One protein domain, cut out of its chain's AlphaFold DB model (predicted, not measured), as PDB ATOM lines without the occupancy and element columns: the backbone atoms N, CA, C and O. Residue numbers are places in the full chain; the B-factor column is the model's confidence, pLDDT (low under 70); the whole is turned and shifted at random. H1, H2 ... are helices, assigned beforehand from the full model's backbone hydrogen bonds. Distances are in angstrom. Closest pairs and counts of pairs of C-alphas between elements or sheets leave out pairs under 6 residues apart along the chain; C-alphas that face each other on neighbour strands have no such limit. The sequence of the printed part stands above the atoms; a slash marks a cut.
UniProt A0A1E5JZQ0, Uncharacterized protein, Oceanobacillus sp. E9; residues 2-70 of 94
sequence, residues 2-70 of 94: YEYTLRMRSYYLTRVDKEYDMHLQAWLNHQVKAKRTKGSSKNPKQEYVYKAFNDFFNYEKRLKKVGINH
ATOM      1  N   TYR A   2     114.418 166.974 152.163       81.25
ATOM      2  CA  TYR A   2     113.753 165.681 151.922       81.25
ATOM      3  C   TYR A   2     114.177 164.960 150.626       81.25
ATOM      4  O   TYR A   2     114.508 163.781 150.644       81.25
ATOM      5  N   GLU A   3     114.244 165.666 149.495       80.50
ATOM      6  CA  GLU A   3     114.660 165.038 148.230       80.50
ATOM      7  C   GLU A   3     116.104 164.523 148.268       80.50
ATOM      8  O   GLU A   3     116.408 163.466 147.720       80.50
ATOM      9  N   TYR A   4     116.999 165.255 148.937       83.44
ATOM     10  CA  TYR A   4     118.395 164.854 149.097       83.44
ATOM     11  C   TYR A   4     118.510 163.574 149.927       83.44
ATOM     12  O   TYR A   4     119.197 162.638 149.522       83.44
ATOM     13  N   THR A   5     117.804 163.495 151.059       80.19
ATOM     14  CA  THR A   5     117.836 162.303 151.916       80.19
ATOM     15  C   THR A   5     117.248 161.088 151.204       80.19
ATOM     16  O   THR A   5     117.815 160.000 151.295       80.19
ATOM     17  N   LEU A   6     116.173 161.273 150.431       83.31
ATOM     18  CA  LEU A   6     115.571 160.207 149.635       83.31
ATOM     19  C   LEU A   6     116.519 159.703 148.535       83.31
ATOM     20  O   LEU A   6     116.720 158.495 148.404       83.31
ATOM     21  N   ARG A   7     117.163 160.615 147.794       81.88
ATOM     22  CA  ARG A   7     118.158 160.265 146.762       81.88
ATOM     23  C   ARG A   7     119.359 159.535 147.353       81.88
ATOM     24  O   ARG A   7     119.771 158.514 146.811       81.88
ATOM     25  N   MET A   8     119.893 160.011 148.477       83.81
ATOM     26  CA  MET A   8     121.007 159.349 149.160       83.81
ATOM     27  C   MET A   8     120.617 157.950 149.644       83.81
ATOM     28  O   MET A   8     121.376 157.003 149.447       83.81
ATOM     29  N   ARG A   9     119.416 157.786 150.215       84.75
ATOM     30  CA  ARG A   9     118.898 156.476 150.638       84.75
ATOM     31  C   ARG A   9     118.769 155.511 149.460       84.75
ATOM     32  O   ARG A   9     119.231 154.377 149.561       84.75
ATOM     33  N   SER A  10     118.197 155.971 148.347       86.00
ATOM     34  CA  SER A  10     118.099 155.204 147.099       86.00
ATOM     35  C   SER A  10     119.484 154.791 146.587       86.00
ATOM     36  O   SER A  10     119.720 153.612 146.342       86.00
ATOM     37  N   TYR A  11     120.442 155.720 146.551       87.69
ATOM     38  CA  TYR A  11     121.818 155.438 146.144       87.69
ATOM     39  C   TYR A  11     122.489 154.362 147.011       87.69
ATOM     40  O   TYR A  11     123.126 153.449 146.483       87.69
ATOM     41  N   TYR A  12     122.342 154.438 148.339       86.88
ATOM     42  CA  TYR A  12     122.902 153.424 149.233       86.88
ATOM     43  C   TYR A  12     122.248 152.055 149.041       86.88
ATOM     44  O   TYR A  12     122.971 151.062 149.038       86.88
ATOM     45  N   LEU A  13     120.929 151.992 148.826       89.31
ATOM     46  CA  LEU A  13     120.228 150.743 148.498       89.31
ATOM     47  C   LEU A  13     120.768 150.123 147.213       89.31
ATOM     48  O   LEU A  13     121.289 149.013 147.251       89.31
ATOM     49  N   THR A  14     120.773 150.884 146.115       89.94
ATOM     50  CA  THR A  14     121.295 150.415 144.825       89.94
ATOM     51  C   THR A  14     122.743 149.944 144.936       89.94
ATOM     52  O   THR A  14     123.157 149.001 144.267       89.94
ATOM     53  N   ARG A  15     123.551 150.592 145.778       92.38
ATOM     54  CA  ARG A  15     124.932 150.168 146.010       92.38
ATOM     55  C   ARG A  15     125.015 148.836 146.754       92.38
ATOM     56  O   ARG A  15     125.864 148.026 146.398       92.38
ATOM     57  N   VAL A  16     124.172 148.607 147.759       92.94
ATOM     58  CA  VAL A  16     124.125 147.326 148.481       92.94
ATOM     59  C   VAL A  16     123.647 146.196 147.564       92.94
ATOM     60  O   VAL A  16     124.215 145.107 147.621       92.94
ATOM     61  N   ASP A  17     122.698 146.468 146.667       92.12
ATOM     62  CA  ASP A  17     122.246 145.502 145.654       92.12
ATOM     63  C   ASP A  17     123.377 145.153 144.675       92.12
ATOM     64  O   ASP A  17     123.686 143.985 144.457       92.12
ATOM     65  N   LYS A  18     124.119 146.155 144.185       94.56
ATOM     66  CA  LYS A  18     125.304 145.913 143.343       94.56
ATOM     67  C   LYS A  18     126.384 145.103 144.058       94.56
ATOM     68  O   LYS A  18     127.034 144.258 143.447       94.56
ATOM     69  N   GLU A  19     126.618 145.375 145.342       93.06
ATOM     70  CA  GLU A  19     127.549 144.587 146.155       93.06
ATOM     71  C   GLU A  19     127.084 143.130 146.263       93.06
ATOM     72  O   GLU A  19     127.900 142.227 146.076       93.06
ATOM     73  N   TYR A  20     125.788 142.897 146.491       94.62
ATOM     74  CA  TYR A  20     125.202 141.559 146.493       94.62
ATOM     75  C   TYR A  20     125.470 140.820 145.180       94.62
ATOM     76  O   TYR A  20     125.998 139.709 145.221       94.62
ATOM     77  N   ASP A  21     125.204 141.450 144.035       94.62
ATOM     78  CA  ASP A  21     125.400 140.838 142.716       94.62
ATOM     79  C   ASP A  21     126.869 140.492 142.453       94.62
ATOM     80  O   ASP A  21     127.189 139.376 142.038       94.62
ATOM     81  N   MET A  22     127.787 141.416 142.754       94.62
ATOM     82  CA  MET A  22     129.228 141.172 142.623       94.62
ATOM     83  C   MET A  22     129.682 140.010 143.509       94.62
ATOM     84  O   MET A  22     130.454 139.149 143.075       94.62
ATOM     85  N   HIS A  23     129.194 139.956 144.750       93.88
ATOM     86  CA  HIS A  23     129.506 138.862 145.659       93.88
ATOM     87  C   HIS A  23     128.896 137.544 145.183       93.88
ATOM     88  O   HIS A  23     129.572 136.520 145.266       93.88
ATOM     89  N   LEU A  24     127.678 137.548 144.643       93.19
ATOM     90  CA  LEU A  24     127.035 136.359 144.095       93.19
ATOM     91  C   LEU A  24     127.815 135.817 142.893       93.19
ATOM     92  O   LEU A  24     128.103 134.624 142.828       93.19
ATOM     93  N   GLN A  25     128.253 136.689 141.986       92.38
ATOM     94  CA  GLN A  25     129.125 136.298 140.878       92.38
ATOM     95  C   GLN A  25     130.452 135.714 141.381       92.38
ATOM     96  O   GLN A  25     130.878 134.649 140.928       92.38
ATOM     97  N   ALA A  26     131.103 136.366 142.349       90.25
ATOM     98  CA  ALA A  26     132.333 135.862 142.957       90.25
ATOM     99  C   ALA A  26     132.125 134.501 143.643       90.25
ATOM    100  O   ALA A  26     132.972 133.614 143.521       90.25
ATOM    101  N   TRP A  27     130.985 134.314 144.309       89.25
ATOM    102  CA  TRP A  27     130.583 133.061 144.933       89.25
ATOM    103  C   TRP A  27     130.419 131.942 143.914       89.25
ATOM    104  O   TRP A  27     130.996 130.872 144.092       89.25
ATOM    105  N   LEU A  28     129.693 132.189 142.825       87.31
ATOM    106  CA  LEU A  28     129.505 131.216 141.751       87.31
ATOM    107  C   LEU A  28     130.846 130.849 141.106       87.31
ATOM    108  O   LEU A  28     131.164 129.670 140.959       87.31
ATOM    109  N   ASN A  29     131.696 131.843 140.835       86.94
ATOM    110  CA  ASN A  29     133.054 131.622 140.339       86.94
ATOM    111  C   ASN A  29     133.909 130.797 141.316       86.94
ATOM    112  O   ASN A  29     134.694 129.945 140.894       86.94
ATOM    113  N   HIS A  30     133.766 131.032 142.622       77.25
ATOM    114  CA  HIS A  30     134.440 130.260 143.660       77.25
ATOM    115  C   HIS A  30     133.920 128.819 143.719       77.25
ATOM    116  O   HIS A  30     134.730 127.898 143.750       77.25
ATOM    117  N   GLN A  31     132.602 128.604 143.665       76.38
ATOM    118  CA  GLN A  31     131.980 127.275 143.649       76.38
ATOM    119  C   GLN A  31     132.455 126.429 142.458       76.38
ATOM    120  O   GLN A  31     132.796 125.260 142.639       76.38
ATOM    121  N   VAL A  32     132.580 127.038 141.272       64.94
ATOM    122  CA  VAL A  32     133.116 126.387 140.062       64.94
ATOM    123  C   VAL A  32     134.595 125.997 140.220       64.94
ATOM    124  O   VAL A  32     135.013 124.939 139.746       64.94
ATOM    125  N   LYS A  33     135.404 126.833 140.889       65.81
ATOM    126  CA  LYS A  33     136.859 126.635 141.047       65.81
ATOM    127  C   LYS A  33     137.253 125.776 142.245       65.81
ATOM    128  O   LYS A  33     138.331 125.181 142.233       65.81
ATOM    129  N   ALA A  34     136.434 125.708 143.289       58.09
ATOM    130  CA  ALA A  34     136.752 124.987 144.514       58.09
ATOM    131  C   ALA A  34     136.503 123.476 144.365       58.09
ATOM    132  O   ALA A  34     135.699 122.867 145.054       58.09
ATOM    133  N   LYS A  35     137.309 122.856 143.499       54.97
ATOM    134  CA  LYS A  35     137.652 121.433 143.543       54.97
ATOM    135  C   LYS A  35     138.952 121.275 144.339       54.97
ATOM    136  O   LYS A  35     139.999 120.964 143.778       54.97
ATOM    137  N   ARG A  36     138.946 121.579 145.642       53.97
ATOM    138  CA  ARG A  36     140.130 121.360 146.498       53.97
ATOM    139  C   ARG A  36     140.069 119.982 147.144       53.97
ATOM    140  O   ARG A  36     139.376 119.781 148.127       53.97
ATOM    141  N   THR A  37     140.819 119.056 146.571       53.09
ATOM    142  CA  THR A  37     141.120 117.699 147.044       53.09
ATOM    143  C   THR A  37     141.749 117.729 148.451       53.09
ATOM    144  O   THR A  37     142.894 118.141 148.604       53.09
ATOM    145  N   LYS A  38     141.022 117.314 149.494       53.94
ATOM    146  CA  LYS A  38     141.464 117.274 150.902       53.94
ATOM    147  C   LYS A  38     141.216 115.894 151.520       53.94
ATOM    148  O   LYS A  38     140.108 115.550 151.908       53.94
ATOM    149  N   GLY A  39     142.266 115.094 151.639       57.62
ATOM    150  CA  GLY A  39     142.278 113.779 152.285       57.62
ATOM    151  C   GLY A  39     143.604 113.071 152.010       57.62
ATOM    152  O   GLY A  39     144.446 113.625 151.307       57.62
ATOM    153  N   SER A  40     143.827 111.877 152.570       59.47
ATOM    154  CA  SER A  40     145.012 111.074 152.211       59.47
ATOM    155  C   SER A  40     144.997 110.782 150.704       59.47
ATOM    156  O   SER A  40     143.917 110.751 150.115       59.47
ATOM    157  N   SER A  41     146.154 110.517 150.086       61.19
ATOM    158  CA  SER A  41     146.277 110.139 148.660       61.19
ATOM    159  C   SER A  41     145.254 109.064 148.226       61.19
ATOM    160  O   SER A  41     144.828 109.024 147.078       61.19
ATOM    161  N   LYS A  42     144.778 108.243 149.178       58.31
ATOM    162  CA  LYS A  42     143.743 107.217 148.983       58.31
ATOM    163  C   LYS A  42     142.275 107.687 149.035       58.31
ATOM    164  O   LYS A  42     141.440 106.946 148.544       58.31
ATOM    165  N   ASN A  43     141.928 108.833 149.639       50.91
ATOM    166  CA  ASN A  43     140.537 109.307 149.794       50.91
ATOM    167  C   ASN A  43     140.443 110.839 149.951       50.91
ATOM    168  O   ASN A  43     140.317 111.337 151.076       50.91
ATOM    169  N   PRO A  44     140.493 111.614 148.862       55.91
ATOM    170  CA  PRO A  44     140.341 113.057 148.940       55.91
ATOM    171  C   PRO A  44     138.878 113.513 149.041       55.91
ATOM    172  O   PRO A  44     138.044 113.157 148.216       55.91
ATOM    173  N   LYS A  45     138.568 114.369 150.015       56.78
ATOM    174  CA  LYS A  45     137.288 115.077 150.179       56.78
ATOM    175  C   LYS A  45     137.409 116.525 149.724       56.78
ATOM    176  O   LYS A  45     138.402 117.169 150.012       56.78
ATOM    177  N   GLN A  46     136.412 117.065 149.041       58.62
ATOM    178  CA  GLN A  46     136.386 118.489 148.699       58.62
ATOM    179  C   GLN A  46     135.587 119.244 149.765       58.62
ATOM    180  O   GLN A  46     134.465 118.847 150.060       58.62
ATOM    181  N   GLU A  47     136.158 120.281 150.385       60.44
ATOM    182  CA  GLU A  47     135.468 121.060 151.427       60.44
ATOM    183  C   GLU A  47     135.625 122.568 151.189       60.44
ATOM    184  O   GLU A  47     136.739 123.085 151.081       60.44
ATOM    185  N   TYR A  48     134.493 123.269 151.100       65.25
ATOM    186  CA  TYR A  48     134.432 124.720 150.948       65.25
ATOM    187  C   TYR A  48     134.615 125.417 152.310       65.25
ATOM    188  O   TYR A  48     134.048 124.979 153.309       65.25
ATOM    189  N   VAL A  49     135.372 126.526 152.354       69.25
ATOM    190  CA  VAL A  49     135.544 127.362 153.571       69.25
ATOM    191  C   VAL A  49     134.216 127.988 154.010       69.25
ATOM    192  O   VAL A  49     133.930 128.099 155.198       69.25
ATOM    193  N   TYR A  50     133.395 128.359 153.036       75.31
ATOM    194  CA  TYR A  50     132.048 128.876 153.220       75.31
ATOM    195  C   TYR A  50     131.062 127.808 152.753       75.31
ATOM    196  O   TYR A  50     131.225 127.271 151.654       75.31
ATOM    197  N   LYS A  51     130.049 127.494 153.561       80.88
ATOM    198  CA  LYS A  51     129.077 126.437 153.236       80.88
ATOM    199  C   LYS A  51     127.867 126.998 152.503       80.88
ATOM    200  O   LYS A  51     127.326 126.338 151.623       80.88
ATOM    201  N   ALA A  52     127.485 128.226 152.834       85.88
ATOM    202  CA  ALA A  52     126.429 128.963 152.169       85.88
ATOM    203  C   ALA A  52     126.926 130.332 151.697       85.88
ATOM    204  O   ALA A  52     127.867 130.900 152.251       85.88
ATOM    205  N   PHE A  53     126.231 130.907 150.715       87.25
ATOM    206  CA  PHE A  53     126.513 132.270 150.266       87.25
ATOM    207  C   PHE A  53     126.405 133.288 151.408       87.25
ATOM    208  O   PHE A  53     127.215 134.201 151.488       87.25
ATOM    209  N   ASN A  54     125.469 133.091 152.343       89.31
ATOM    210  CA  ASN A  54     125.289 133.980 153.493       89.31
ATOM    211  C   ASN A  54     126.501 133.999 154.451       89.31
ATOM    212  O   ASN A  54     126.696 134.980 155.169       89.31
ATOM    213  N   ASP A  55     127.328 132.945 154.444       85.94
ATOM    214  CA  ASP A  55     128.596 132.912 155.189       85.94
ATOM    215  C   ASP A  55     129.669 133.778 154.505       85.94
ATOM    216  O   ASP A  55     130.567 134.298 155.166       85.94
ATOM    217  N   PHE A  56     129.573 133.932 153.180       86.12
ATOM    218  CA  PHE A  56     130.453 134.764 152.361       86.12
ATOM    219  C   PHE A  56     130.000 136.232 152.342       86.12
ATOM    220  O   PHE A  56     130.811 137.135 152.555       86.12
ATOM    221  N   PHE A  57     128.706 136.479 152.133       91.19
ATOM    222  CA  PHE A  57     128.106 137.808 152.117       91.19
ATOM    223  C   PHE A  57     126.707 137.802 152.743       91.19
ATOM    224  O   PHE A  57     125.770 137.202 152.222       91.19
ATOM    225  N   ASN A  58     126.558 138.529 153.853       92.44
ATOM    226  CA  ASN A  58     125.286 138.678 154.553       92.44
ATOM    227  C   ASN A  58     124.633 140.027 154.215       92.44
ATOM    228  O   ASN A  58     125.019 141.076 154.749       92.44
ATOM    229  N   TYR A  59     123.631 139.975 153.337       90.88
ATOM    230  CA  TYR A  59     122.909 141.142 152.824       90.88
ATOM    231  C   TYR A  59     122.199 141.932 153.932       90.88
ATOM    232  O   TYR A  59     122.364 143.145 154.036       90.88
ATOM    233  N   GLU A  60     121.496 141.256 154.844       89.44
ATOM    234  CA  GLU A  60     120.786 141.924 155.943       89.44
ATOM    235  C   GLU A  60     121.734 142.691 156.870       89.44
ATOM    236  O   GLU A  60     121.448 143.807 157.310       89.44
ATOM    237  N   LYS A  61     122.897 142.104 157.174       91.62
ATOM    238  CA  LYS A  61     123.931 142.757 157.980       91.62
ATOM    239  C   LYS A  61     124.489 143.980 157.254       91.62
ATOM    240  O   LYS A  61     124.837 144.963 157.911       91.62
ATOM    241  N   ARG A  62     124.574 143.940 155.922       91.81
ATOM    242  CA  ARG A  62     125.009 145.078 155.109       91.81
ATOM    243  C   ARG A  62     123.966 146.193 155.085       91.81
ATOM    244  O   ARG A  62     124.344 147.338 155.324       91.81
ATOM    245  N   LEU A  63     122.686 145.866 154.918       89.50
ATOM    246  CA  LEU A  63     121.582 146.826 155.017       89.50
ATOM    247  C   LEU A  63     121.552 147.541 156.375       89.50
ATOM    248  O   LEU A  63     121.503 148.770 156.434       89.50
ATOM    249  N   LYS A  64     121.711 146.795 157.476       88.94
ATOM    250  CA  LYS A  64     121.791 147.382 158.825       88.94
ATOM    251  C   LYS A  64     122.953 148.373 158.965       88.94
ATOM    252  O   LYS A  64     122.793 149.411 159.597       88.94
ATOM    253  N   LYS A  65     124.113 148.091 158.355       88.00
ATOM    254  CA  LYS A  65     125.278 149.000 158.376       88.00
ATOM    255  C   LYS A  65     125.043 150.311 157.626       88.00
ATOM    256  O   LYS A  65     125.657 151.307 157.989       88.00
ATOM    257  N   VAL A  66     124.198 150.316 156.595       85.88
ATOM    258  CA  VAL A  66     123.827 151.544 155.869       85.88
ATOM    259  C   VAL A  66     122.626 152.260 156.501       85.88
ATOM    260  O   VAL A  66     122.091 153.192 155.914       85.88
ATOM    261  N   GLY A  67     122.212 151.848 157.707       82.06
ATOM    262  CA  GLY A  67     121.117 152.479 158.446       82.06
ATOM    263  C   GLY A  67     119.734 152.135 157.899       82.06
ATOM    264  O   GLY A  67     118.783 152.872 158.139       82.06
ATOM    265  N   ILE A  68     119.611 151.039 157.148       77.56
ATOM    266  CA  ILE A  68     118.345 150.602 156.565       77.56
ATOM    267  C   ILE A  68     117.836 149.404 157.349       77.56
ATOM    268  O   ILE A  68     118.463 148.344 157.391       77.56
ATOM    269  N   ASN A  69     116.672 149.575 157.963       74.88
ATOM    270  CA  ASN A  69     115.974 148.521 158.671       74.88
ATOM    271  C   ASN A  69     114.613 148.291 158.011       74.88
ATOM    272  O   ASN A  69     113.801 149.203 157.885       74.88
ATOM    273  N   HIS A  70     114.347 147.050 157.600       64.94
ATOM    274  CA  HIS A  70     113.078 146.675 156.969       64.94
ATOM    275  C   HIS A  70     111.854 146.900 157.869       64.94
ATOM    276  O   HIS A  70     110.732 146.964 157.369       64.94
TER     277      HIS A  70
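This is residues 2 to 70 of the 94 residues of an uncharacterized protein of Oceanobacillus sp. E9 (UniProt A0A1E5JZQ0). One long straight helix, H1, makes most of the length of a narrow rod; beyond its last residue the backbone turns in a long loop and folds back, and two short helices, H2 and H3, pack in turn on one side of H1. Residues 2 to 8 of H1 stick out free at one end, and the loop around Lys 42 makes the other end. The printed part has 69 residues, with three named helices in the order H1, H2, H3 and no named strand, and its class is all helix. The whole is extended, with a radius of gyration of the C-alphas of 17.9 A and spans of 66 by 18 by 12 A.

Find C-alpha 2 at (113.753, 165.681, 151.922); from there H1, residues 2 to 33, runs 46.7 A to C-alpha 33 at (136.859, 126.635, 141.047). Further on, H2 takes residues 53 to 56, 5.1 A long. H3, residues 59 to 65, runs 9.9 A and ends with C-alpha 65 at (125.278, 149.000, 158.376).

Begin with H1, which touches H3 with residues 13 to 20 alone; the closest C-alphas, those of Tyr 20 and Tyr 59, are 6.7 A apart. The two run opposite ways at a steep tilt of 40 degrees. H1 touches H2 with residues 23 to 27 alone, the closest C-alphas being those of Trp 27 and Phe 53, 6.8 A apart. H2 and H3 meet only through their link. In H1 and H3 every O i to N i+4 pair is within hydrogen-bond range; H2, with four residues, is too short for such a pair.

Look at Tyr 2 and Lys 42 for the two C-alphas farthest apart, 65.8 A. The printed part has no cut. The link from H1 to H2 is long, 19 residues, and in it residues 37 to 38 pair antiparallel with residues 45 to 46; the link from H2 to H3 is tight. The mean pLDDT of the printed part is 79.5, and residues 32 to 49 and residue 70 are under 70.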